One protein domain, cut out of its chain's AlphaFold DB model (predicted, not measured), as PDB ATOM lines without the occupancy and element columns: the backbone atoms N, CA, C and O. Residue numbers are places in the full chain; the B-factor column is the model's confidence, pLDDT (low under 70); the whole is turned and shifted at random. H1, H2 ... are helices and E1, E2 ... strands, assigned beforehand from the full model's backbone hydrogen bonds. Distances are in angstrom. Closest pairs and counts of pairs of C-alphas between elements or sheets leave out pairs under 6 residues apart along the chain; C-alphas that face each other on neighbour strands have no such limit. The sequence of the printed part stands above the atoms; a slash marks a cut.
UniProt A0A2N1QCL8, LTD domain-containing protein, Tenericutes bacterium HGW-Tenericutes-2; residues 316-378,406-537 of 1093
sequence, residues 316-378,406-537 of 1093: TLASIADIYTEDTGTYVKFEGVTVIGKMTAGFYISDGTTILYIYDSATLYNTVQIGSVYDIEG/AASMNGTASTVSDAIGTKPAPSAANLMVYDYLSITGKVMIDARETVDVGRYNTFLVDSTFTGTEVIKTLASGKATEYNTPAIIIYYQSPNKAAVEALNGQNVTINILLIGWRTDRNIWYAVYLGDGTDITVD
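AT A GLANCE: This is residues 316 to 378 and 406 to 537 of the 1093 residues of the protein "LTD domain-containing protein" of Tenericutes bacterium HGW-Tenericutes-2 (UniProt A0A2N1QCL8). Two lobes stand side by side: a closed five-stranded barrel, E6, E7, E10, E12 and E11, with H2 and H3 outside it, and a smaller lobe made of the strongly twisted sheet E3, E2, E1, E4 with H1 at its side. The hairpin E8 and E9 lies beyond the barrel, away from the small lobe, and E5 and E13 pair onto the barrel's strands. The printed part has 195 residues, with three named helices and 13 named strands in the order H1 E1 E2 E3 E4 E5 H2 E6 E7 E8 E9 E10 H3 E11 E12 E13; of the 99 residues in named elements strands hold 83, and the class is mostly strand; the small sheet, in the order E3 E2 E1 E4, is antiparallel, the barrel mixed. It is compact, with a radius of gyration of the C-alphas of 17.1 A and spans of 50 by 36 by 30 A.

HOW THE PARTS SIT: Start at H1, residues 320 to 325, which only grazes the sheet of E1, 331 to 343, E2, 346 to 350, E3, 355 to 359, and E4, 373 to 378; the C-alphas of Ile 320 and Ile 355 are closest, 6.7 A. E1, E2 and E3 are a meander, each strand antiparallel to the one before, and with E4 a Greek key, E4 pairing back to E1. Look for N 334 and O 376 at 2.9 A, N 340 and O 348 at 2.9 A, and N 356 and O 349 at 3.0 A. Next, E5, 412 to 415, H2, 416 to 420, and E6, 435 to 445, form a strand-helix-strand unit, parallel strands joined through a helix, with a right-handed crossover; N 414 and O 438 are 3.0 A apart. Round the ring, E6 pairs with E7, 458 to 461 (N 444 and O 459, 2.9 A), E7 with E10, 486 to 489 (N 460 and O 487, 2.8 A), E10 in parallel with E12, 522 to 527 (N 488 and O 523, 3.0 A), E12 with E11, 506 to 517 (N 526 and O 512, 2.9 A), and E11 with E6 (N 439 and O 509, 2.9 A). E13, 535 to 537, pairs with E11, N 508 and O 535 at 2.9 A. H2 and H3, residues 496 to 500, lie outside the barrel at heights over the sheet of 6.3 A and 7.6 A. E8, 471 to 475, and E9, 478 to 482, form a hairpin, N 475 and O 478 at 2.8 A. Every O i to N i+4 pair is within hydrogen-bond range in H3, but 0 of 2 in H1 and 0 of 1 in H2, where O i to N i+3 gives 3 of 3 and 1 of 2.

IN THESE COORDINATES: Find C-alpha 320 at (46.061, 43.449, 74.554), where H1 begins. E1 runs 22.9 A from C-alpha 331 and bends by 105 degrees at residue 336; E6 runs 23.0 A and E11 24.6 A. E13 ends at C-alpha 537, (41.515, 13.186, 92.903).

THE WHOLE: The C-alphas of Thr 316 and Gly 467 are farthest apart, 50.2 A. Residues 379 to 405 are not printed, and C-alphas 378 and 406 are 20.4 A apart across the cut. The links E3 to E4, H2 to E6 and E6 to E7 are long. No printed residue is under 70 in pLDDT.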
ATOM      1  N   THR A 316      51.535  52.896  71.439       95.44
ATOM      2  CA  THR A 316      50.973  52.406  72.708       95.44
ATOM      3  C   THR A 316      49.503  52.012  72.546       95.44
ATOM      4  O   THR A 316      48.699  52.783  72.015       95.44
ATOM      5  N   LEU A 317      49.155  50.817  73.019       96.19
ATOM      6  CA  LEU A 317      47.798  50.272  73.079       96.19
ATOM      7  C   LEU A 317      47.357  50.144  74.545       96.19
ATOM      8  O   LEU A 317      48.187  49.916  75.424       96.19
ATOM      9  N   ALA A 318      46.061  50.309  74.821       93.38
ATOM     10  CA  ALA A 318      45.541  50.384  76.190       93.38
ATOM     11  C   ALA A 318      45.218  49.003  76.785       93.38
ATOM     12  O   ALA A 318      45.228  48.835  78.003       93.38
ATOM     13  N   SER A 319      44.935  48.018  75.934       94.81
ATOM     14  CA  SER A 319      44.781  46.607  76.290       94.81
ATOM     15  C   SER A 319      45.333  45.724  75.174       94.81
ATOM     16  O   SER A 319      45.312  46.087  73.997       94.81
ATOM     17  N   ILE A 320      45.748  44.505  75.522       96.31
ATOM     18  CA  ILE A 320      46.061  43.449  74.554       96.31
ATOM     19  C   ILE A 320      44.866  43.182  73.615       96.31
ATOM     20  O   ILE A 320      45.069  42.790  72.466       96.31
ATOM     21  N   ALA A 321      43.627  43.433  74.052       95.44
ATOM     22  CA  ALA A 321      42.435  43.314  73.214       95.44
ATOM     23  C   ALA A 321      42.453  44.241  71.979       95.44
ATOM     24  O   ALA A 321      41.904  43.869  70.938       95.44
ATOM     25  N   ASP A 322      43.113  45.402  72.052       96.19
ATOM     26  CA  ASP A 322      43.147  46.382  70.958       96.19
ATOM     27  C   ASP A 322      43.893  45.835  69.721       96.19
ATOM     28  O   ASP A 322      43.515  46.126  68.582       96.19
ATOM     29  N   ILE A 323      44.898  44.966  69.929       95.31
ATOM     30  CA  ILE A 323      45.774  44.425  68.869       95.31
ATOM     31  C   ILE A 323      45.009  43.644  67.791       95.31
ATOM     32  O   ILE A 323      45.444  43.560  66.643       95.31
ATOM     33  N   TYR A 324      43.836  43.106  68.134       93.56
ATOM     34  CA  TYR A 324      42.963  42.376  67.212       93.56
ATOM     35  C   TYR A 324      42.349  43.282  66.127       93.56
ATOM     36  O   TYR A 324      41.727  42.771  65.195       93.56
ATOM     37  N   THR A 325      42.518  44.606  66.236       94.00
ATOM     38  CA  THR A 325      42.061  45.608  65.255       94.00
ATOM     39  C   THR A 325      43.195  46.318  64.504       94.00
ATOM     40  O   THR A 325      42.921  47.142  63.635       94.00
ATOM     41  N   GLU A 326      44.453  45.987  64.805       95.69
ATOM     42  CA  GLU A 326      45.642  46.592  64.192       95.69
ATOM     43  C   GLU A 326      46.050  45.911  62.874       95.69
ATOM     44  O   GLU A 326      45.732  44.747  62.623       95.69
ATOM     45  N   ASP A 327      46.823  46.619  62.045       94.81
ATOM     46  CA  ASP A 327      47.450  46.047  60.849       94.81
ATOM     47  C   ASP A 327      48.745  45.295  61.212       94.81
ATOM     48  O   ASP A 327      49.582  45.774  61.986       94.81
ATOM     49  N   THR A 328      48.956  44.117  60.619       94.69
ATOM     50  CA  THR A 328      50.193  43.340  60.811       94.69
ATOM     51  C   THR A 328      51.407  44.084  60.260       94.69
ATOM     52  O   THR A 328      51.391  44.530  59.113       94.69
ATOM     53  N   GLY A 329      52.484  44.151  61.041       92.75
ATOM     54  CA  GLY A 329      53.684  44.937  60.749       92.75
ATOM     55  C   GLY A 329      53.773  46.247  61.540       92.75
ATOM     56  O   GLY A 329      54.835  46.871  61.525       92.75
ATOM     57  N   THR A 330      52.711  46.637  62.256       95.31
ATOM     58  CA  THR A 330      52.712  47.774  63.193       95.31
ATOM     59  C   THR A 330      53.624  47.485  64.390       95.31
ATOM     60  O   THR A 330      53.573  46.396  64.962       95.31
ATOM     61  N   TYR A 331      54.456  48.454  64.778       95.12
ATOM     62  CA  TYR A 331      55.267  48.401  65.997       95.12
ATOM     63  C   TYR A 331      54.453  48.980  67.164       95.12
ATOM     64  O   TYR A 331      53.981  50.116  67.085       95.12
ATOM     65  N   VAL A 332      54.221  48.189  68.214       96.31
ATOM     66  CA  VAL A 332      53.269  48.508  69.296       96.31
ATOM     67  C   VAL A 332      53.903  48.371  70.678       96.31
ATOM     68  O   VAL A 332      54.831  47.582  70.852       96.31
ATOM     69  N   LYS A 333      53.371  49.110  71.662       95.75
ATOM     70  CA  LYS A 333      53.718  49.011  73.089       95.75
ATOM     71  C   LYS A 333      52.500  48.605  73.920       95.75
ATOM     72  O   LYS A 333      51.420  49.165  73.738       95.75
ATOM     73  N   PHE A 334      52.709  47.710  74.880       96.69
ATOM     74  CA  PHE A 334      51.816  47.490  76.021       96.69
ATOM     75  C   PHE A 334      52.522  47.888  77.318       96.69
ATOM     76  O   PHE A 334      53.722  47.665  77.463       96.69
ATOM     77  N   GLU A 335      51.782  48.455  78.264       95.38
ATOM     78  CA  GLU A 335      52.292  48.877  79.574       95.38
ATOM     79  C   GLU A 335      51.715  47.969  80.669       95.38
ATOM     80  O   GLU A 335      50.570  47.526  80.567       95.38
ATOM     81  N   GLY A 336      52.507  47.648  81.696       95.56
ATOM     82  CA  GLY A 336      52.029  46.884  82.858       95.56
ATOM     83  C   GLY A 336      51.584  45.428  82.602       95.56
ATOM     84  O   GLY A 336      50.773  44.897  83.360       95.56
ATOM     85  N   VAL A 337      52.097  44.747  81.571       97.19
ATOM     86  CA  VAL A 337      51.708  43.363  81.232       97.19
ATOM     87  C   VAL A 337      52.517  42.308  81.998       97.19
ATOM     88  O   VAL A 337      53.732  42.400  82.155       97.19
ATOM     89  N   THR A 338      51.843  41.263  82.480       96.94
ATOM     90  CA  THR A 338      52.431  40.200  83.320       96.94
ATOM     91  C   THR A 338      52.826  38.982  82.493       96.94
ATOM     92  O   THR A 338      52.008  38.488  81.720       96.94
ATOM     93  N   VAL A 339      54.034  38.440  82.682       95.94
ATOM     94  CA  VAL A 339      54.475  37.197  82.015       95.94
ATOM     95  C   VAL A 339      53.864  35.978  82.710       95.94
ATOM     96  O   VAL A 339      54.267  35.625  83.816       95.94
ATOM     97  N   ILE A 340      52.916  35.300  82.059       92.38
ATOM     98  CA  ILE A 340      52.155  34.186  82.658       92.38
ATOM     99  C   ILE A 340      52.775  32.797  82.430       92.38
ATOM    100  O   ILE A 340      52.390  31.838  83.091       92.38
ATOM    101  N   GLY A 341      53.740  32.659  81.516       90.62
ATOM    102  CA  GLY A 341      54.438  31.390  81.280       90.62
ATOM    103  C   GLY A 341      55.313  31.386  80.026       90.62
ATOM    104  O   GLY A 341      55.278  32.327  79.231       90.62
ATOM    105  N   LYS A 342      56.113  30.327  79.850       91.44
ATOM    106  CA  LYS A 342      57.117  30.198  78.777       91.44
ATOM    107  C   LYS A 342      56.978  28.891  77.988       91.44
ATOM    108  O   LYS A 342      56.529  27.879  78.515       91.44
ATOM    109  N   MET A 343      57.415  28.917  76.733       89.38
ATOM    110  CA  MET A 343      57.570  27.792  75.805       89.38
ATOM    111  C   MET A 343      58.936  27.887  75.112       89.38
ATOM    112  O   MET A 343      59.536  28.951  75.056       89.38
ATOM    113  N   THR A 344      59.412  26.812  74.481       86.00
ATOM    114  CA  THR A 344      60.730  26.774  73.805       86.00
ATOM    115  C   THR A 344      60.963  27.874  72.750       86.00
ATOM    116  O   THR A 344      62.110  28.157  72.416       86.00
ATOM    117  N   ALA A 345      59.902  28.475  72.202       87.56
ATOM    118  CA  ALA A 345      59.960  29.455  71.114       87.56
ATOM    119  C   ALA A 345      59.393  30.847  71.474       87.56
ATOM    120  O   ALA A 345      59.181  31.656  70.569       87.56
ATOM    121  N   GLY A 346      59.061  31.104  72.744       94.38
ATOM    122  CA  GLY A 346      58.310  32.301  73.127       94.38
ATOM    123  C   GLY A 346      57.717  32.260  74.527       94.38
ATOM    124  O   GLY A 346      57.787  31.254  75.231       94.38
ATOM    125  N   PHE A 347      57.095  33.358  74.935       95.31
ATOM    126  CA  PHE A 347      56.431  33.481  76.232       95.31
ATOM    127  C   PHE A 347      55.066  34.154  76.106       95.31
ATOM    128  O   PHE A 347      54.772  34.801  75.107       95.31
ATOM    129  N   TYR A 348      54.211  33.965  77.105       95.38
ATOM    130  CA  TYR A 348      52.865  34.534  77.132       95.38
ATOM    131  C   TYR A 348      52.782  35.680  78.127       95.38
ATOM    132  O   TYR A 348      53.328  35.593  79.229       95.38
ATOM    133  N   ILE A 349      52.058  36.725  77.740       96.56
ATOM    134  CA  ILE A 349      51.801  37.909  78.558       96.56
ATOM    135  C   ILE A 349      50.299  38.139  78.721       96.56
ATOM    136  O   ILE A 349      49.517  37.732  77.861       96.56
ATOM    137  N   SER A 350      49.892  38.807  79.798       95.25
ATOM    138  CA  SER A 350      48.499  39.197  80.030       95.25
ATOM    139  C   SER A 350      48.369  40.570  80.686       95.25
ATOM    140  O   SER A 350      49.165  40.925  81.554       95.25
ATOM    141  N   ASP A 351      47.314  41.296  80.313       93.81
ATOM    142  CA  ASP A 351      46.822  42.506  80.989       93.81
ATOM    143  C   ASP A 351      45.770  42.194  82.082       93.81
ATOM    144  O   ASP A 351      45.102  43.084  82.603       93.81
ATOM    145  N   GLY A 352      45.582  40.910  82.413       90.38
ATOM    146  CA  GLY A 352      44.557  40.430  83.344       90.38
ATOM    147  C   GLY A 352      43.188  40.166  82.709       90.38
ATOM    148  O   GLY A 352      42.329  39.589  83.375       90.38
ATOM    149  N   THR A 353      42.983  40.524  81.438       89.88
ATOM    150  CA  THR A 353      41.741  40.263  80.685       89.88
ATOM    151  C   THR A 353      41.974  39.429  79.428       89.88
ATOM    152  O   THR A 353      41.186  38.537  79.120       89.88
ATOM    153  N   THR A 354      43.070  39.702  78.725       93.44
ATOM    154  CA  THR A 354      43.431  39.125  77.430       93.44
ATOM    155  C   THR A 354      44.885  38.654  77.487       93.44
ATOM    156  O   THR A 354      45.658  39.065  78.357       93.44
ATOM    157  N   ILE A 355      45.259  37.741  76.593       95.62
ATOM    158  CA  ILE A 355      46.588  37.122  76.540       95.62
ATOM    159  C   ILE A 355      47.176  37.291  75.139       95.62
ATOM    160  O   ILE A 355      46.454  37.186  74.144       95.62
ATOM    161  N   LEU A 356      48.487  37.532  75.071       96.81
ATOM    162  CA  LEU A 356      49.262  37.620  73.833       96.81
ATOM    163  C   LEU A 356      50.492  36.715  73.904       96.81
ATOM    164  O   LEU A 356      51.051  36.489  74.981       96.81
ATOM    165  N   TYR A 357      50.924  36.215  72.750       96.75
ATOM    166  CA  TYR A 357      52.186  35.496  72.610       96.75
ATOM    167  C   TYR A 357      53.311  36.439  72.178       96.75
ATOM    168  O   TYR A 357      53.135  37.287  71.304       96.75
ATOM    169  N   ILE A 358      54.489  36.263  72.759       97.69
ATOM    170  CA  ILE A 358      55.720  36.937  72.369       97.69
ATOM    171  C   ILE A 358      56.634  35.886  71.740       97.69
ATOM    172  O   ILE A 358      57.129  34.991  72.427       97.69
ATOM    173  N   TYR A 359      56.832  35.979  70.426       96.25
ATOM    174  CA  TYR A 359      57.703  35.091  69.662       96.25
ATOM    175  C   TYR A 359      59.163  35.538  69.804       96.25
ATOM    176  O   TYR A 359      59.697  36.291  68.985       96.25
ATOM    177  N   ASP A 360      59.789  35.073  70.881       94.56
ATOM    178  CA  ASP A 360      61.212  35.231  71.163       94.56
ATOM    179  C   ASP A 360      61.741  34.082  72.033       94.56
ATOM    180  O   ASP A 360      61.156  33.732  73.055       94.56
ATOM    181  N   SER A 361      62.888  33.530  71.649       91.25
ATOM    182  CA  SER A 361      63.608  32.481  72.381       91.25
ATOM    183  C   SER A 361      64.998  32.917  72.868       91.25
ATOM    184  O   SER A 361      65.742  32.087  73.396       91.25
ATOM    185  N   ALA A 362      65.367  34.195  72.714       89.19
ATOM    186  CA  ALA A 362      66.707  34.694  73.021       89.19
ATOM    187  C   ALA A 362      66.734  36.069  73.714       89.19
ATOM    188  O   ALA A 362      67.302  36.170  74.805       89.19
ATOM    189  N   THR A 363      66.152  37.100  73.092       86.44
ATOM    190  CA  THR A 363      66.361  38.530  73.404       86.44
ATOM    191  C   THR A 363      65.850  38.915  74.791       86.44
ATOM    192  O   THR A 363      66.577  39.494  75.597       86.44
ATOM    193  N   LEU A 364      64.598  38.570  75.074       92.94
ATOM    194  CA  LEU A 364      63.894  38.800  76.334       92.94
ATOM    195  C   LEU A 364      63.631  37.489  77.075       92.94
ATOM    196  O   LEU A 364      63.555  37.474  78.302       92.94
ATOM    197  N   TYR A 365      63.520  36.375  76.346       92.19
ATOM    198  CA  TYR A 365      63.176  35.055  76.873       92.19
ATOM    199  C   TYR A 365      63.990  34.646  78.109       92.19
ATOM    200  O   TYR A 365      63.458  34.029  79.033       92.19
ATOM    201  N   ASN A 366      65.272  35.010  78.143       89.62
ATOM    202  CA  ASN A 366      66.192  34.670  79.229       89.62
ATOM    203  C   ASN A 366      66.168  35.676  80.396       89.62
ATOM    204  O   ASN A 366      66.564  35.322  81.504       89.62
ATOM    205  N   THR A 367      65.698  36.908  80.175       91.00
ATOM    206  CA  THR A 367      65.720  37.997  81.168       91.00
ATOM    207  C   THR A 367      64.381  38.172  81.885       91.00
ATOM    208  O   THR A 367      64.371  38.360  83.104       91.00
ATOM    209  N   VAL A 368      63.251  38.058  81.176       94.00
ATOM    210  CA  VAL A 368      61.911  38.206  81.772       94.00
ATOM    211  C   VAL A 368      61.582  37.045  82.711       94.00
ATOM    212  O   VAL A 368      61.930  35.895  82.435       94.00
ATOM    213  N   GLN A 369      60.884  37.315  83.811       93.38
ATOM    214  CA  GLN A 369      60.538  36.315  84.828       93.38
ATOM    215  C   GLN A 369      59.028  36.064  84.879       93.38
ATOM    216  O   GLN A 369      58.231  36.986  84.725       93.38
ATOM    217  N   ILE A 370      58.631  34.806  85.092       92.50
ATOM    218  CA  ILE A 370      57.215  34.423  85.209       92.50
ATOM    219  C   ILE A 370      56.630  35.067  86.478       92.50
ATOM    220  O   ILE A 370      57.294  35.126  87.511       92.50
ATOM    221  N   GLY A 371      55.409  35.595  86.384       91.56
ATOM    222  CA  GLY A 371      54.747  36.364  87.442       91.56
ATOM    223  C   GLY A 371      55.260  37.800  87.618       91.56
ATOM    224  O   GLY A 371      54.728  38.521  88.456       91.56
ATOM    225  N   SER A 372      56.266  38.233  86.847       95.75
ATOM    226  CA  SER A 372      56.749  39.624  86.847       95.75
ATOM    227  C   SER A 372      56.075  40.465  85.760       95.75
ATOM    228  O   SER A 372      55.589  39.938  84.755       95.75
ATOM    229  N   VAL A 373      56.047  41.781  85.986       97.19
ATOM    230  CA  VAL A 373      55.302  42.765  85.188       97.19
ATOM    231  C   VAL A 373      56.266  43.649  84.397       97.19
ATOM    232  O   VAL A 373      57.286  44.096  84.927       97.19
ATOM    233  N   TYR A 374      55.946  43.898  83.130       97.56
ATOM    234  CA  TYR A 374      56.792  44.630  82.193       97.56
ATOM    235  C   TYR A 374      55.968  45.541  81.281       97.56
ATOM    236  O   TYR A 374      54.845  45.224  80.906       97.56
ATOM    237  N   ASP A 375      56.577  46.639  80.861       96.25
ATOM    238  CA  ASP A 375      56.205  47.361  79.651       96.25
ATOM    239  C   ASP A 375      56.933  46.697  78.477       96.25
ATOM    240  O   ASP A 375      58.149  46.518  78.555       96.25
ATOM    241  N   ILE A 376      56.224  46.312  77.412       96.31
ATOM    242  CA  ILE A 376      56.771  45.510  76.304       96.31
ATOM    243  C   ILE A 376      56.467  46.169  74.959       96.31
ATOM    244  O   ILE A 376      55.305  46.450  74.660       96.31
ATOM    245  N   GLU A 377      57.499  46.351  74.133       94.75
ATOM    246  CA  GLU A 377      57.372  46.791  72.736       94.75
ATOM    247  C   GLU A 377      57.726  45.666  71.760       94.75
ATOM    248  O   GLU A 377      58.585  44.834  72.058       94.75
ATOM    249  N   GLY A 378      57.103  45.647  70.578       95.25
ATOM    250  CA  GLY A 378      57.420  44.692  69.513       95.25
ATOM    251  C   GLY A 378      56.588  44.867  68.246       95.25
ATOM    252  O   GLY A 378      55.593  45.594  68.227       95.25
ATOM    253  N   ALA A 406      50.359  42.857  89.134       88.50
ATOM    254  CA  ALA A 406      50.418  41.602  88.392       88.50
ATOM    255  C   ALA A 406      49.035  40.956  88.170       88.50
ATOM    256  O   ALA A 406      48.188  40.913  89.068       88.50
ATOM    257  N   ALA A 407      48.840  40.403  86.972       87.81
ATOM    258  CA  ALA A 407      47.645  39.677  86.557       87.81
ATOM    259  C   ALA A 407      47.470  38.333  87.295       87.81
ATOM    260  O   ALA A 407      48.392  37.801  87.918       87.81
ATOM    261  N   SER A 408      46.275  37.736  87.186       81.25
ATOM    262  CA  SER A 408      46.005  36.406  87.750       81.25
ATOM    263  C   SER A 408      46.864  35.323  87.091       81.25
ATOM    264  O   SER A 408      46.709  35.027  85.910       81.25
ATOM    265  N   MET A 409      47.682  34.649  87.901       82.69
ATOM    266  CA  MET A 409      48.419  33.438  87.514       82.69
ATOM    267  C   MET A 409      47.563  32.154  87.554       82.69
ATOM    268  O   MET A 409      48.062  31.077  87.234       82.69
ATOM    269  N   ASN A 410      46.272  32.255  87.900       82.88
ATOM    270  CA  ASN A 410      45.303  31.152  87.845       82.88
ATOM    271  C   ASN A 410      44.352  31.312  86.653       82.88
ATOM    272  O   ASN A 410      43.860  32.418  86.404       82.88
ATOM    273  N   GLY A 411      44.054  30.205  85.966       86.19
ATOM    274  CA  GLY A 411      43.094  30.173  84.865       86.19
ATOM    275  C   GLY A 411      41.633  30.204  85.329       86.19
ATOM    276  O   GLY A 411      41.304  29.843  86.460       86.19
ATOM    277  N   THR A 412      40.724  30.594  84.435       91.69
ATOM    278  CA  THR A 412      39.276  30.609  84.715       91.69
ATOM    279  C   THR A 412      38.742  29.181  84.840       91.69
ATOM    280  O   THR A 412      38.996  28.348  83.971       91.69
ATOM    281  N   ALA A 413      38.007  28.878  85.913       94.25
ATOM    282  CA  ALA A 413      37.481  27.535  86.171       94.25
ATOM    283  C   ALA A 413      36.505  27.071  85.073       94.25
ATOM    284  O   ALA A 413      35.554  27.785  84.752       94.25
ATOM    285  N   SER A 414      36.728  25.879  84.511       95.38
ATOM    286  CA  SER A 414      35.917  25.323  83.416       95.38
ATOM    287  C   SER A 414      35.974  23.783  83.356       95.38
ATOM    288  O   SER A 414      36.784  23.149  84.040       95.38
ATOM    289  N   THR A 415      35.116  23.169  82.539       95.50
ATOM    290  CA  THR A 415      35.182  21.743  82.162       95.50
ATOM    291  C   THR A 415      35.778  21.585  80.760       95.50
ATOM    292  O   THR A 415      35.930  22.568  80.032       95.50
ATOM    293  N   VAL A 416      36.108  20.356  80.345       96.12
ATOM    294  CA  VAL A 416      36.599  20.118  78.975       96.12
ATOM    295  C   VAL A 416      35.496  20.401  77.953       96.12
ATOM    296  O   VAL A 416      35.760  21.078  76.962       96.12
ATOM    297  N   SER A 417      34.262  19.956  78.214       94.81
ATOM    298  CA  SER A 417      33.090  20.293  77.394       94.81
ATOM    299  C   SER A 417      32.856  21.805  77.264       94.81
ATOM    300  O   SER A 417      32.716  22.303  76.144       94.81
ATOM    301  N   ASP A 418      32.834  22.546  78.376       94.81
ATOM    302  CA  ASP A 418      32.497  23.980  78.374       94.81
ATOM    303  C   ASP A 418      33.576  24.834  77.688       94.81
ATOM    304  O   ASP A 418      33.254  25.789  76.982       94.81
ATOM    305  N   ALA A 419      34.852  24.464  77.837       93.94
ATOM    306  CA  ALA A 419      35.987  25.174  77.245       93.94
ATOM    307  C   ALA A 419      36.000  25.174  75.704       93.94
ATOM    308  O   ALA A 419      36.543  26.098  75.098       93.94
ATOM    309  N   ILE A 420      35.432  24.147  75.060       94.38
ATOM    310  CA  ILE A 420      35.499  23.984  73.594       94.38
ATOM    311  C   ILE A 420      34.139  23.954  72.895       94.38
ATOM    312  O   ILE A 420      34.085  24.195  71.690       94.38
ATOM    313  N   GLY A 421      33.045  23.675  73.611       87.75
ATOM    314  CA  GLY A 421      31.731  23.388  73.020       87.75
ATOM    315  C   GLY A 421      31.110  24.528  72.207       87.75
ATOM    316  O   GLY A 421      30.253  24.278  71.358       87.75
ATOM    317  N   THR A 422      31.546  25.771  72.430       85.00
ATOM    318  CA  THR A 422      31.071  26.974  71.721       85.00
ATOM    319  C   THR A 422      32.182  27.762  71.016       85.00
ATOM    320  O   THR A 422      31.876  28.713  70.293       85.00
ATOM    321  N   LYS A 423      33.461  27.393  71.187       90.12
ATOM    322  CA  LYS A 423      34.600  28.183  70.692       90.12
ATOM    323  C   LYS A 423      34.824  27.941  69.186       90.12
ATOM    324  O   LYS A 423      35.068  26.799  68.789       90.12
ATOM    325  N   PRO A 424      34.762  28.976  68.323       91.12
ATOM    326  CA  PRO A 424      34.948  28.815  66.882       91.12
ATOM    327  C   PRO A 424      36.412  28.521  66.529       91.12
ATOM    328  O   PRO A 424      37.333  29.059  67.142       91.12
ATOM    329  N   ALA A 425      36.633  27.693  65.505       91.31
ATOM    330  CA  ALA A 425      37.977  27.401  65.011       91.31
ATOM    331  C   ALA A 425      38.647  28.668  64.416       91.31
ATOM    332  O   ALA A 425      37.997  29.375  63.634       91.31
ATOM    333  N   PRO A 426      39.931  28.951  64.721       93.50
ATOM    334  CA  PRO A 426      40.624  30.136  64.230       93.50
ATOM    335  C   PRO A 426      40.734  30.203  62.703       93.50
ATOM    336  O   PRO A 426      40.977  29.204  62.021       93.50
ATOM    337  N   SER A 427      40.574  31.408  62.167       92.19
ATOM    338  CA  SER A 427      40.596  31.726  60.736       92.19
ATOM    339  C   SER A 427      40.858  33.221  60.529       92.19
ATOM    340  O   SER A 427      40.775  33.998  61.474       92.19
ATOM    341  N   ALA A 428      41.080  33.665  59.291       89.06
ATOM    342  CA  ALA A 428      41.251  35.090  58.989       89.06
ATOM    343  C   ALA A 428      40.018  35.965  59.327       89.06
ATOM    344  O   ALA A 428      40.134  37.184  59.371       89.06
ATOM    345  N   ALA A 429      38.844  35.362  59.565       90.38
ATOM    346  CA  ALA A 429      37.628  36.055  60.008       90.38
ATOM    347  C   ALA A 429      37.356  35.924  61.523       90.38
ATOM    348  O   ALA A 429      36.498  36.626  62.046       90.38
ATOM    349  N   ASN A 430      38.060  35.021  62.214       90.81
ATOM    350  CA  ASN A 430      37.966  34.782  63.655       90.81
ATOM    351  C   ASN A 430      39.385  34.471  64.157       90.81
ATOM    352  O   ASN A 430      39.795  33.308  64.130       90.81
ATOM    353  N   LEU A 431      40.159  35.491  64.535       94.31
ATOM    354  CA  LEU A 431      41.530  35.295  65.022       94.31
ATOM    355  C   LEU A 431      41.546  34.430  66.296       94.31
ATOM    356  O   LEU A 431      40.557  34.355  67.028       94.31
ATOM    357  N   MET A 432      42.665  33.752  66.558       94.06
ATOM    358  CA  MET A 432      42.808  32.934  67.763       94.06
ATOM    359  C   MET A 432      42.819  33.822  69.010       94.06
ATOM    360  O   MET A 432      43.693  34.670  69.148       94.06
ATOM    361  N   VAL A 433      41.885  33.569  69.927       92.75
ATOM    362  CA  VAL A 433      41.859  34.157  71.274       92.75
ATOM    363  C   VAL A 433      42.348  33.106  72.263       92.75
ATOM    364  O   VAL A 433      41.741  32.037  72.370       92.75
ATOM    365  N   TYR A 434      43.448  33.403  72.951       93.81
ATOM    366  CA  TYR A 434      44.062  32.543  73.963       93.81
ATOM    367  C   TYR A 434      43.246  32.544  75.264       93.81
ATOM    368  O   TYR A 434      43.102  33.591  75.891       93.81
ATOM    369  N   ASP A 435      42.772  31.373  75.704       92.50
ATOM    370  CA  ASP A 435      42.056  31.232  76.980       92.50
ATOM    371  C   ASP A 435      42.957  30.545  78.011       92.50
ATOM    372  O   ASP A 435      43.460  29.449  77.751       92.50
ATOM    373  N   TYR A 436      43.128  31.135  79.195       93.25
ATOM    374  CA  TYR A 436      43.807  30.483  80.318       93.25
ATOM    375  C   TYR A 436      42.772  29.930  81.297       93.25
ATOM    376  O   TYR A 436      41.968  30.677  81.860       93.25
ATOM    377  N   LEU A 437      42.753  28.605  81.452       94.00
ATOM    378  CA  LEU A 437      41.632  27.857  82.020       94.00
ATOM    379  C   LEU A 437      42.101  26.881  83.103       94.00
ATOM    380  O   LEU A 437      42.994  26.070  82.870       94.00
ATOM    381  N   SER A 438      41.447  26.916  84.262       94.75
ATOM    382  CA  SER A 438      41.570  25.896  85.305       94.75
ATOM    383  C   SER A 438      40.566  24.781  84.998       94.75
ATOM    384  O   SER A 438      39.396  24.829  85.387       94.75
ATOM    385  N   ILE A 439      41.002  23.812  84.194       96.06
ATOM    386  CA  ILE A 439      40.163  22.720  83.701       96.06
ATOM    387  C   ILE A 439      40.040  21.641  84.767       96.06
ATOM    388  O   ILE A 439      41.044  21.091  85.208       96.06
ATOM    389  N   THR A 440      38.804  21.280  85.112       95.44
ATOM    390  CA  THR A 440      38.511  20.029  85.822       95.44
ATOM    391  C   THR A 440      38.095  18.956  84.820       95.44
ATOM    392  O   THR A 440      37.148  19.138  84.054       95.44
ATOM    393  N   GLY A 441      38.808  17.831  84.813       95.38
ATOM    394  CA  GLY A 441      38.640  16.762  83.830       95.38
ATOM    395  C   GLY A 441      39.403  15.495  84.212       95.38
ATOM    396  O   GLY A 441      39.685  15.260  85.385       95.38
ATOM    397  N   LYS A 442      39.736  14.673  83.220       95.38
ATOM    398  CA  LYS A 442      40.519  13.441  83.354       95.38
ATOM    399  C   LYS A 442      41.637  13.410  82.327       95.38
ATOM    400  O   LYS A 442      41.392  13.695  81.154       95.38
ATOM    401  N   VAL A 443      42.842  13.038  82.750       96.31
ATOM    402  CA  VAL A 443      43.949  12.791  81.818       96.31
ATOM    403  C   VAL A 443      43.776  11.410  81.199       96.31
ATOM    404  O   VAL A 443      43.589  10.430  81.912       96.31
ATOM    405  N   MET A 444      43.890  11.312  79.878       96.88
ATOM    406  CA  MET A 444      43.863  10.052  79.137       96.88
ATOM    407  C   MET A 444      44.990  10.024  78.102       96.88
ATOM    408  O   MET A 444      45.164  10.978  77.344       96.88
ATOM    409  N   ILE A 445      45.733   8.919  78.032       96.06
ATOM    410  CA  ILE A 445      46.725   8.672  76.980       96.06
ATOM    411  C   ILE A 445      46.187   7.640  75.989       96.06
ATOM    412  O   ILE A 445      45.955   6.486  76.346       96.06
ATOM    413  N   ASP A 446      46.059   8.044  74.727       95.19
ATOM    414  CA  ASP A 446      45.633   7.200  73.611       95.19
ATOM    415  C   ASP A 446      46.710   7.215  72.515       95.19
ATOM    416  O   ASP A 446      46.820   8.136  71.705       95.19
ATOM    417  N   ALA A 447      47.566   6.192  72.531       92.56
ATOM    418  CA  ALA A 447      48.764   6.105  71.694       92.56
ATOM    419  C   ALA A 447      48.524   5.441  70.321       92.56
ATOM    420  O   ALA A 447      49.470   4.958  69.701       92.56
ATOM    421  N   ARG A 448      47.275   5.386  69.835       92.62
ATOM    422  CA  ARG A 448      46.930   4.733  68.555       92.62
ATOM    423  C   ARG A 448      47.266   5.559  67.307       92.62
ATOM    424  O   ARG A 448      47.150   5.044  66.198       92.62
ATOM    425  N   GLU A 449      47.687   6.815  67.460       90.19
ATOM    426  CA  GLU A 449      48.176   7.611  66.332       90.19
ATOM    427  C   GLU A 449      49.548   7.115  65.841       90.19
ATOM    428  O   GLU A 449      50.469   6.940  66.636       90.19
ATOM    429  N   THR A 450      49.710   6.935  64.525       89.62
ATOM    430  CA  THR A 450      50.922   6.344  63.928       89.62
ATOM    431  C   THR A 450      51.834   7.346  63.214       89.62
ATOM    432  O   THR A 450      52.855   6.931  62.670       89.62
ATOM    433  N   VAL A 451      51.473   8.636  63.150       89.88
ATOM    434  CA  VAL A 451      52.231   9.656  62.393       89.88
ATOM    435  C   VAL A 451      53.106  10.517  63.304       89.88
ATOM    436  O   VAL A 451      54.322  10.519  63.147       89.88
ATOM    437  N   ASP A 452      52.522  11.221  64.276       86.75
ATOM    438  CA  ASP A 452      53.261  12.031  65.255       86.75
ATOM    439  C   ASP A 452      53.246  11.342  66.639       86.75
ATOM    440  O   ASP A 452      52.752  11.881  67.636       86.75
ATOM    441  N   VAL A 453      53.767  10.110  66.686       86.94
ATOM    442  CA  VAL A 453      53.772   9.236  67.876       86.94
ATOM    443  C   VAL A 453      54.315   9.977  69.111       86.94
ATOM    444  O   VAL A 453      55.387  10.576  69.067       86.94
ATOM    445  N   GLY A 454      53.561   9.957  70.217       85.62
ATOM    446  CA  GLY A 454      53.928  10.605  71.491       85.62
ATOM    447  C   GLY A 454      53.742  12.133  71.562       85.62
ATOM    448  O   GLY A 454      53.933  12.722  72.629       85.62
ATOM    449  N   ARG A 455      53.360  12.798  70.460       90.88
ATOM    450  CA  ARG A 455      53.173  14.264  70.424       90.88
ATOM    451  C   ARG A 455      51.727  14.730  70.604       90.88
ATOM    452  O   ARG A 455      51.506  15.838  71.084       90.88
ATOM    453  N   TYR A 456      50.761  13.907  70.197       93.00
ATOM    454  CA  TYR A 456      49.321  14.226  70.183       93.00
ATOM    455  C   TYR A 456      48.476  13.110  70.833       93.00
ATOM    456  O   TYR A 456      47.307  12.932  70.512       93.00
ATOM    457  N   ASN A 457      49.100  12.333  71.724       94.50
ATOM    458  CA  ASN A 457      48.548  11.166  72.419       94.50
ATOM    459  C   ASN A 457      47.927  11.487  73.792       94.50
ATOM    460  O   ASN A 457      47.268  10.622  74.357       94.50
ATOM    461  N   THR A 458      48.188  12.668  74.358       97.06
ATOM    462  CA  THR A 458      47.784  13.044  75.724       97.06
ATOM    463  C   THR A 458      46.595  13.994  75.669       97.06
ATOM    464  O   THR A 458      46.702  15.094  75.124       97.06
ATOM    465  N   PHE A 459      45.475  13.582  76.253       97.62
ATOM    466  CA  PHE A 459      44.203  14.292  76.215       97.62
ATOM    467  C   PHE A 459      43.739  14.646  77.629       97.62
ATOM    468  O   PHE A 459      43.855  13.830  78.543       97.62
ATOM    469  N   LEU A 460      43.146  15.826  77.786       97.94
ATOM    470  CA  LEU A 460      42.152  16.076  78.825       97.94
ATOM    471  C   LEU A 460      40.769  15.796  78.237       97.94
ATOM    472  O   LEU A 460      40.457  16.286  77.152       97.94
ATOM    473  N   VAL A 461      39.963  15.021  78.957       97.62
ATOM    474  CA  VAL A 461      38.558  14.703  78.649       97.62
ATOM    475  C   VAL A 461      37.681  15.003  79.869       97.62
ATOM    476  O   VAL A 461      38.207  15.248  80.957       97.62
ATOM    477  N   ASP A 462      36.356  14.987  79.738       95.31
ATOM    478  CA  ASP A 462      35.474  15.200  80.896       95.31
ATOM    479  C   ASP A 462      35.659  14.101  81.966       95.31
ATOM    480  O   ASP A 462      35.816  12.918  81.656       95.31
ATOM    481  N   SER A 463      35.619  14.474  83.251       92.75
ATOM    482  CA  SER A 463      35.939  13.579  84.386       92.75
ATOM    483  C   SER A 463      35.033  12.343  84.498       92.75
ATOM    484  O   SER A 463      35.426  11.297  85.027       92.75
ATOM    485  N   THR A 464      33.826  12.427  83.935       92.25
ATOM    486  CA  THR A 464      32.841  11.341  83.849       92.25
ATOM    487  C   THR A 464      33.159  10.296  82.773       92.25
ATOM    488  O   THR A 464      32.484   9.267  82.722       92.25
ATOM    489  N   PHE A 465      34.178  10.504  81.929       94.62
ATOM    490  CA  PHE A 465      34.571   9.546  80.895       94.62
ATOM    491  C   PHE A 465      35.088   8.234  81.504       94.62
ATOM    492  O   PHE A 465      35.972   8.229  82.367       94.62
ATOM    493  N   THR A 466      34.541   7.106  81.045       90.69
ATOM    494  CA  THR A 466      34.860   5.745  81.526       90.69
ATOM    495  C   THR A 466      35.507   4.851  80.463       90.69
ATOM    496  O   THR A 466      35.776   3.681  80.731       90.69
ATOM    497  N   GLY A 467      35.751   5.372  79.258       89.50
ATOM    498  CA  GLY A 467      36.435   4.642  78.193       89.50
ATOM    499  C   GLY A 467      37.959   4.680  78.332       89.50
ATOM    500  O   GLY A 467      38.520   5.538  79.005       89.50
ATOM    501  N   THR A 468      38.640   3.772  77.634       87.94
ATOM    502  CA  THR A 468      40.104   3.795  77.441       87.94
ATOM    503  C   THR A 468      40.518   4.385  76.089       87.94
ATOM    504  O   THR A 468      41.701   4.555  75.827       87.94
ATOM    505  N   GLU A 469      39.549   4.665  75.216       94.50
ATOM    506  CA  GLU A 469      39.751   5.062  73.823       94.50
ATOM    507  C   GLU A 469      39.176   6.462  73.581       94.50
ATOM    508  O   GLU A 469      37.963   6.623  73.418       94.50
ATOM    509  N   VAL A 470      40.034   7.482  73.560       96.75
ATOM    510  CA  VAL A 470      39.631   8.874  73.294       96.75
ATOM    511  C   VAL A 470      39.452   9.095  71.795       96.75
ATOM    512  O   VAL A 470      38.473   9.705  71.371       96.75
ATOM    513  N   ILE A 471      40.365   8.558  70.984       96.06
ATOM    514  CA  ILE A 471      40.296   8.589  69.521       96.06
ATOM    515  C   ILE A 471      39.160   7.662  69.055       96.06
ATOM    516  O   ILE A 471      39.027   6.527  69.514       96.06
ATOM    517  N   LYS A 472      38.343   8.132  68.116       95.88
ATOM    518  CA  LYS A 472      37.248   7.368  67.499       95.88
ATOM    519  C   LYS A 472      37.582   6.932  66.074       95.88
ATOM    520  O   LYS A 472      37.336   5.786  65.710       95.88
ATOM    521  N   THR A 473      38.170   7.835  65.289       95.31
ATOM    522  CA  THR A 473      38.506   7.609  63.876       95.31
ATOM    523  C   THR A 473      39.946   8.039  63.608       95.31
ATOM    524  O   THR A 473      40.349   9.137  63.999       95.31
ATOM    525  N   LEU A 474      40.703   7.186  62.910       94.00
ATOM    526  CA  LEU A 474      42.010   7.511  62.334       94.00
ATOM    527  C   LEU A 474      41.879   7.670  60.812       94.00
ATOM    528  O   LEU A 474      41.402   6.757  60.139       94.00
ATOM    529  N   ALA A 475      42.369   8.779  60.258       92.81
ATOM    530  CA  ALA A 475      42.514   8.993  58.820       92.81
ATOM    531  C   ALA A 475      43.997   9.187  58.476       92.81
ATOM    532  O   ALA A 475      44.680  10.014  59.076       92.81
ATOM    533  N   SER A 476      44.524   8.392  57.538       92.62
ATOM    534  CA  SER A 476      45.957   8.386  57.173       92.62
ATOM    535  C   SER A 476      46.913   8.290  58.378       92.62
ATOM    536  O   SER A 476      48.006   8.852  58.360       92.62
ATOM    537  N   GLY A 477      46.489   7.599  59.442       90.50
ATOM    538  CA  GLY A 477      47.254   7.430  60.680       90.50
ATOM    539  C   GLY A 477      47.173   8.585  61.687       90.50
ATOM    540  O   GLY A 477      47.821   8.474  62.723       90.50
ATOM    541  N   LYS A 478      46.396   9.651  61.426       93.31
ATOM    542  CA  LYS A 478      46.106  10.766  62.355       93.31
ATOM    543  C   LYS A 478      44.697  10.671  62.937       93.31
ATOM    544  O   LYS A 478      43.787  10.227  62.242       93.31
ATOM    545  N   ALA A 479      44.500  11.104  64.182       93.56
ATOM    546  CA  ALA A 479      43.165  11.189  64.785       93.56
ATOM    547  C   ALA A 479      42.316  12.286  64.119       93.56
ATOM    548  O   ALA A 479      42.824  13.380  63.896       93.56
ATOM    549  N   THR A 480      41.047  12.002  63.801       93.25
ATOM    550  CA  THR A 480      40.122  12.978  63.175       93.25
ATOM    551  C   THR A 480      38.727  13.033  63.800       93.25
ATOM    552  O   THR A 480      37.967  13.957  63.524       93.25
ATOM    553  N   GLU A 481      38.370  12.054  64.631       95.19
ATOM    554  CA  GLU A 481      37.168  12.075  65.468       95.19
ATOM    555  C   GLU A 481      37.499  11.507  66.847       95.19
ATOM    556  O   GLU A 481      38.421  10.696  66.983       95.19
ATOM    557  N   TYR A 482      36.690  11.867  67.846       95.75
ATOM    558  CA  TYR A 482      36.890  11.522  69.254       95.75
ATOM    559  C   TYR A 482      35.586  11.000  69.877       95.75
ATOM    560  O   TYR A 482      34.492  11.362  69.440       95.75
ATOM    561  N   ASN A 483      35.696  10.124  70.878       95.81
ATOM    562  CA  ASN A 483      34.553   9.511  71.573       95.81
ATOM    563  C   ASN A 483      33.955  10.407  72.675       95.81
ATOM    564  O   ASN A 483      32.911  10.089  73.241       95.81
ATOM    565  N   THR A 484      34.628  11.508  73.000       95.50
ATOM    566  CA  THR A 484      34.305  12.453  74.074       95.50
ATOM    567  C   THR A 484      34.900  13.823  73.715       95.50
ATOM    568  O   THR A 484      35.872  13.858  72.951       95.50
ATOM    569  N   PRO A 485      34.340  14.948  74.199       95.44
ATOM    570  CA  PRO A 485      35.008  16.248  74.154       95.44
ATOM    571  C   PRO A 485      36.419  16.150  74.743       95.44
ATOM    572  O   PRO A 485      36.620  15.564  75.807       95.44
ATOM    573  N   ALA A 486      37.404  16.670  74.010       96.69
ATOM    574  CA  ALA A 486      38.812  16.460  74.316       96.69
ATOM    575  C   ALA A 486      39.673  17.670  73.926       96.69
ATOM    576  O   ALA A 486      39.455  18.291  72.883       96.69
ATOM    577  N   ILE A 487      40.688  17.954  74.742       97.88
ATOM    578  CA  ILE A 487      41.751  18.936  74.477       97.88
ATOM    579  C   ILE A 487      43.090  18.198  74.515       97.88
ATOM    580  O   ILE A 487      43.354  17.450  75.455       97.88
ATOM    581  N   ILE A 488      43.955  18.407  73.521       97.44
ATOM    582  CA  ILE A 488      45.304  17.819  73.520       97.44
ATOM    583  C   ILE A 488      46.254  18.651  74.387       97.44
ATOM    584  O   ILE A 488      46.376  19.860  74.179       97.44
ATOM    585  N   ILE A 489      46.999  17.988  75.275       97.19
ATOM    586  CA  ILE A 489      48.179  18.561  75.939       97.19
ATOM    587  C   ILE A 489      49.350  18.520  74.956       97.19
ATOM    588  O   ILE A 489      49.871  17.459  74.605       97.19
ATOM    589  N   TYR A 490      49.734  19.696  74.473       94.31
ATOM    590  CA  TYR A 490      50.670  19.862  73.370       94.31
ATOM    591  C   TYR A 490      52.098  19.451  73.744       94.31
ATOM    592  O   TYR A 490      52.566  19.725  74.849       94.31
ATOM    593  N   TYR A 491      52.823  18.845  72.800       92.00
ATOM    594  CA  TYR A 491      54.173  18.304  73.023       92.00
ATOM    595  C   TYR A 491      55.252  19.336  73.393       92.00
ATOM    596  O   TYR A 491      56.336  18.934  73.799       92.00
ATOM    597  N   GLN A 492      54.974  20.638  73.259       91.75
ATOM    598  CA  GLN A 492      55.864  21.725  73.697       91.75
ATOM    599  C   GLN A 492      55.501  22.296  75.085       91.75
ATOM    600  O   GLN A 492      56.047  23.322  75.479       91.75
ATOM    601  N   SER A 493      54.579  21.662  75.824       92.25
ATOM    602  CA  SER A 493      54.306  21.998  77.232       92.25
ATOM    603  C   SER A 493      55.555  21.702  78.080       92.25
ATOM    604  O   SER A 493      55.968  20.537  78.084       92.25
ATOM    605  N   PRO A 494      56.149  22.681  78.800       87.25
ATOM    606  CA  PRO A 494      57.421  22.504  79.509       87.25
ATOM    607  C   PRO A 494      57.508  21.260  80.401       87.25
ATOM    608  O   PRO A 494      58.533  20.584  80.379       87.25
ATOM    609  N   ASN A 495      56.427  20.902  81.110       88.31
ATOM    610  CA  ASN A 495      56.335  19.641  81.849       88.31
ATOM    611  C   ASN A 495      55.143  18.762  81.415       88.31
ATOM    612  O   ASN A 495      54.304  18.367  82.226       88.31
ATOM    613  N   LYS A 496      55.067  18.401  80.121       91.25
ATOM    614  CA  LYS A 496      54.097  17.393  79.630       91.25
ATOM    615  C   LYS A 496      54.177  16.067  80.408       91.25
ATOM    616  O   LYS A 496      53.147  15.437  80.636       91.25
ATOM    617  N   ALA A 497      55.375  15.669  80.845       90.81
ATOM    618  CA  ALA A 497      55.613  14.406  81.542       90.81
ATOM    619  C   ALA A 497      54.872  14.305  82.890       90.81
ATOM    620  O   ALA A 497      54.335  13.240  83.197       90.81
ATOM    621  N   ALA A 498      54.777  15.397  83.657       88.88
ATOM    622  CA  ALA A 498      53.980  15.432  84.888       88.88
ATOM    623  C   ALA A 498      52.487  15.183  84.626       88.88
ATOM    624  O   ALA A 498      51.840  14.489  85.404       88.88
ATOM    625  N   VAL A 499      51.949  15.676  83.503       93.31
ATOM    626  CA  VAL A 499      50.563  15.384  83.107       93.31
ATOM    627  C   VAL A 499      50.428  13.931  82.645       93.31
ATOM    628  O   VAL A 499      49.499  13.242  83.052       93.31
ATOM    629  N   GLU A 500      51.369  13.417  81.846       93.56
ATOM    630  CA  GLU A 500      51.339  12.026  81.361       93.56
ATOM    631  C   GLU A 500      51.417  10.980  82.485       93.56
ATOM    632  O   GLU A 500      50.787   9.924  82.381       93.56
ATOM    633  N   ALA A 501      52.111  11.282  83.585       88.81
ATOM    634  CA  ALA A 501      52.155  10.436  84.779       88.81
ATOM    635  C   ALA A 501      50.776  10.230  85.448       88.81
ATOM    636  O   ALA A 501      50.603   9.284  86.214       88.81
ATOM    637  N   LEU A 502      49.790  11.081  85.140       90.00
ATOM    638  CA  LEU A 502      48.446  11.079  85.725       90.00
ATOM    639  C   LEU A 502      47.395  10.388  84.836       90.00
ATOM    640  O   LEU A 502      46.196  10.548  85.055       90.00
ATOM    641  N   ASN A 503      47.816   9.609  83.835       93.31
ATOM    642  CA  ASN A 503      46.922   8.865  82.940       93.31
ATOM    643  C   ASN A 503      45.849   8.046  83.696       93.31
ATOM    644  O   ASN A 503      46.165   7.206  84.538       93.31
ATOM    645  N   GLY A 504      44.580   8.274  83.357       90.50
ATOM    646  CA  GLY A 504      43.393   7.690  83.985       90.50
ATOM    647  C   GLY A 504      42.835   8.484  85.175       90.50
ATOM    648  O   GLY A 504      41.681   8.258  85.549       90.50
ATOM    649  N   GLN A 505      43.604   9.413  85.753       89.56
ATOM    650  CA  GLN A 505      43.222  10.161  86.955       89.56
ATOM    651  C   GLN A 505      42.361  11.388  86.637       89.56
ATOM    652  O   GLN A 505      42.552  12.070  85.627       89.56
ATOM    653  N   ASN A 506      41.438  11.693  87.549       91.94
ATOM    654  CA  ASN A 506      40.729  12.969  87.580       91.94
ATOM    655  C   ASN A 506      41.670  14.066  88.102       91.94
ATOM    656  O   ASN A 506      42.361  13.869  89.106       91.94
ATOM    657  N   VAL A 507      41.676  15.222  87.439       93.69
ATOM    658  CA  VAL A 507      42.557  16.352  87.758       93.69
ATOM    659  C   VAL A 507      41.830  17.694  87.674       93.69
ATOM    660  O   VAL A 507      40.898  17.855  86.881       93.69
ATOM    661  N   THR A 508      42.326  18.674  88.427       93.94
ATOM    662  CA  THR A 508      42.141  20.103  88.146       93.94
ATOM    663  C   THR A 508      43.508  20.698  87.799       93.94
ATOM    664  O   THR A 508      44.458  20.541  88.567       93.94
ATOM    665  N   ILE A 509      43.618  21.328  86.627       93.75
ATOM    666  CA  ILE A 509      44.890  21.726  85.997       93.75
ATOM    667  C   ILE A 509      44.752  23.063  85.252       93.75
ATOM    668  O   ILE A 509      43.787  23.263  84.514       93.75
ATOM    669  N   ASN A 510      45.721  23.971  85.408       93.56
ATOM    670  CA  ASN A 510      45.780  25.205  84.617       93.56
ATOM    671  C   ASN A 510      46.371  24.926  83.228       93.56
ATOM    672  O   ASN A 510      47.515  24.493  83.113       93.56
ATOM    673  N   ILE A 511      45.625  25.207  82.160       95.19
ATOM    674  CA  ILE A 511      46.113  25.098  80.778       95.19
ATOM    675  C   ILE A 511      45.853  26.391  80.009       95.19
ATOM    676  O   ILE A 511      44.837  27.056  80.213       95.19
ATOM    677  N   LEU A 512      46.750  26.726  79.083       95.19
ATOM    678  CA  LEU A 512      46.539  27.796  78.114       95.19
ATOM    679  C   LEU A 512      46.117  27.189  76.775       95.19
ATOM    680  O   LEU A 512      46.881  26.441  76.162       95.19
ATOM    681  N   LEU A 513      44.912  27.505  76.310       94.75
ATOM    682  CA  LEU A 513      44.384  27.064  75.023       94.75
ATOM    683  C   LEU A 513      45.046  27.881  73.902       94.75
ATOM    684  O   LEU A 513      44.796  29.079  73.783       94.75
ATOM    685  N   ILE A 514      45.905  27.249  73.092       93.38
ATOM    686  CA  ILE A 514      46.792  27.952  72.139       93.38
ATOM    687  C   ILE A 514      46.473  27.723  70.660       93.38
ATOM    688  O   ILE A 514      47.016  28.426  69.810       93.38
ATOM    689  N   GLY A 515      45.561  26.807  70.323       93.62
ATOM    690  CA  GLY A 515      44.992  26.790  68.977       93.62
ATOM    691  C   GLY A 515      44.194  25.550  68.603       93.62
ATOM    692  O   GLY A 515      43.870  24.689  69.419       93.62
ATOM    693  N   TRP A 516      43.914  25.457  67.305       93.81
ATOM    694  CA  TRP A 516      43.171  24.374  66.667       93.81
ATOM    695  C   TRP A 516      44.069  23.595  65.703       93.81
ATOM    696  O   TRP A 516      44.754  24.182  64.861       93.81
ATOM    697  N   ARG A 517      44.063  22.264  65.787       92.06
ATOM    698  CA  ARG A 517      44.726  21.389  64.812       92.06
ATOM    699  C   ARG A 517      43.766  21.093  63.669       92.06
ATOM    700  O   ARG A 517      42.985  20.150  63.745       92.06
ATOM    701  N   THR A 518      43.865  21.840  62.573       91.56
ATOM    702  CA  THR A 518      43.112  21.548  61.336       91.56
ATOM    703  C   THR A 518      43.386  20.140  60.797       91.56
ATOM    704  O   THR A 518      42.483  19.516  60.254       91.56
ATOM    705  N   ASP A 519      44.593  19.604  61.011       91.31
ATOM    706  CA  ASP A 519      44.979  18.243  60.613       91.31
ATOM    707  C   ASP A 519      44.483  17.127  61.550       91.31
ATOM    708  O   ASP A 519      44.758  15.959  61.278       91.31
ATOM    709  N   ARG A 520      43.783  17.480  62.641       92.56
ATOM    710  CA  ARG A 520      43.198  16.542  63.622       92.56
ATOM    711  C   ARG A 520      41.771  16.884  64.083       92.56
ATOM    712  O   ARG A 520      41.163  16.110  64.806       92.56
ATOM    713  N   ASN A 521      41.219  18.020  63.653       92.56
ATOM    714  CA  ASN A 521      39.885  18.505  64.021       92.56
ATOM    715  C   ASN A 521      39.671  18.610  65.553       92.56
ATOM    716  O   ASN A 521      38.658  18.148  66.081       92.56
ATOM    717  N   ILE A 522      40.652  19.179  66.269       94.81
ATOM    718  CA  ILE A 522      40.667  19.259  67.741       94.81
ATOM    719  C   ILE A 522      41.417  20.493  68.269       94.81
ATOM    720  O   ILE A 522      42.360  20.988  67.642       94.81
ATOM    721  N   TRP A 523      41.019  20.965  69.451       96.19
ATOM    722  CA  TRP A 523      41.711  22.004  70.213       96.19
ATOM    723  C   TRP A 523      42.960  21.467  70.925       96.19
ATOM    724  O   TRP A 523      42.986  20.331  71.403       96.19
ATOM    725  N   TYR A 524      43.996  22.296  71.036       95.62
ATOM    726  CA  TYR A 524      45.205  21.973  71.790       95.62
ATOM    727  C   TYR A 524      45.636  23.120  72.704       95.62
ATOM    728  O   TYR A 524      45.487  24.305  72.388       95.62
ATOM    729  N   ALA A 525      46.171  22.736  73.855       96.31
ATOM    730  CA  ALA A 525      46.593  23.619  74.925       96.31
ATOM    731  C   ALA A 525      48.016  23.274  75.374       96.31
ATOM    732  O   ALA A 525      48.458  22.131  75.227       96.31
ATOM    733  N   VAL A 526      48.720  24.245  75.949       95.31
ATOM    734  CA  VAL A 526      49.950  23.988  76.704       95.31
ATOM    735  C   VAL A 526      49.676  24.004  78.194       95.31
ATOM    736  O   VAL A 526      48.960  24.861  78.711       95.31
ATOM    737  N   TYR A 527      50.283  23.043  78.877       94.50
ATOM    738  CA  TYR A 527      50.436  23.069  80.319       94.50
ATOM    739  C   TYR A 527      51.726  23.829  80.651       94.50
ATOM    740  O   TYR A 527      52.799  23.440  80.191       94.50
ATOM    741  N   LEU A 528      51.606  24.935  81.390       90.94
ATOM    742  CA  LEU A 528      52.710  25.860  81.687       90.94
ATOM    743  C   LEU A 528      53.291  25.685  83.104       90.94
ATOM    744  O   LEU A 528      54.287  26.329  83.423       90.94
ATOM    745  N   GLY A 529      52.678  24.832  83.933       87.88
ATOM    746  CA  GLY A 529      53.114  24.534  85.298       87.88
ATOM    747  C   GLY A 529      54.228  23.484  85.394       87.88
ATOM    748  O   GLY A 529      54.708  22.940  84.396       87.88
ATOM    749  N   ASP A 530      54.636  23.197  86.629       83.44
ATOM    750  CA  ASP A 530      55.783  22.347  86.982       83.44
ATOM    751  C   ASP A 530      55.408  20.929  87.463       83.44
ATOM    752  O   ASP A 530      56.285  20.086  87.649       83.44
ATOM    753  N   GLY A 531      54.116  20.641  87.614       82.56
ATOM    754  CA  GLY A 531      53.537  19.408  88.149       82.56
ATOM    755  C   GLY A 531      52.951  19.551  89.560       82.56
ATOM    756  O   GLY A 531      52.201  18.674  89.992       82.56
ATOM    757  N   THR A 532      53.256  20.636  90.280       77.44
ATOM    758  CA  THR A 532      52.788  20.876  91.657       77.44
ATOM    759  C   THR A 532      51.426  21.569  91.719       77.44
ATOM    760  O   THR A 532      50.662  21.309  92.649       77.44
ATOM    761  N   ASP A 533      51.074  22.373  90.708       81.88
ATOM    762  CA  ASP A 533      49.764  23.037  90.596       81.88
ATOM    763  C   ASP A 533      48.631  22.094  90.141       81.88
ATOM    764  O   ASP A 533      47.456  22.464  90.192       81.88
ATOM    765  N   ILE A 534      48.954  20.854  89.745       88.56
ATOM    766  CA  ILE A 534      47.955  19.844  89.385       88.56
ATOM    767  C   ILE A 534      47.342  19.238  90.654       88.56
ATOM    768  O   ILE A 534      47.950  18.422  91.357       88.56
ATOM    769  N   THR A 535      46.081  19.577  90.913       87.12
ATOM    770  CA  THR A 535      45.274  18.875  91.919       87.12
ATOM    771  C   THR A 535      44.773  17.561  91.326       87.12
ATOM    772  O   THR A 535      44.269  17.543  90.207       87.12
ATOM    773  N   VAL A 536      44.900  16.458  92.068       86.25
ATOM    774  CA  VAL A 536      44.573  15.101  91.602       86.25
ATOM    775  C   VAL A 536      43.651  14.416  92.609       86.25
ATOM    776  O   VAL A 536      43.942  14.389  93.807       86.25
ATOM    777  N   ASP A 537      42.553  13.856  92.114       83.12
ATOM    778  CA  ASP A 537      41.515  13.186  92.903       83.12
ATOM    779  C   ASP A 537      41.813  11.677  92.999       83.12
ATOM    780  O   ASP A 537      41.400  10.873  92.162       83.12
TER     781      ASP A 537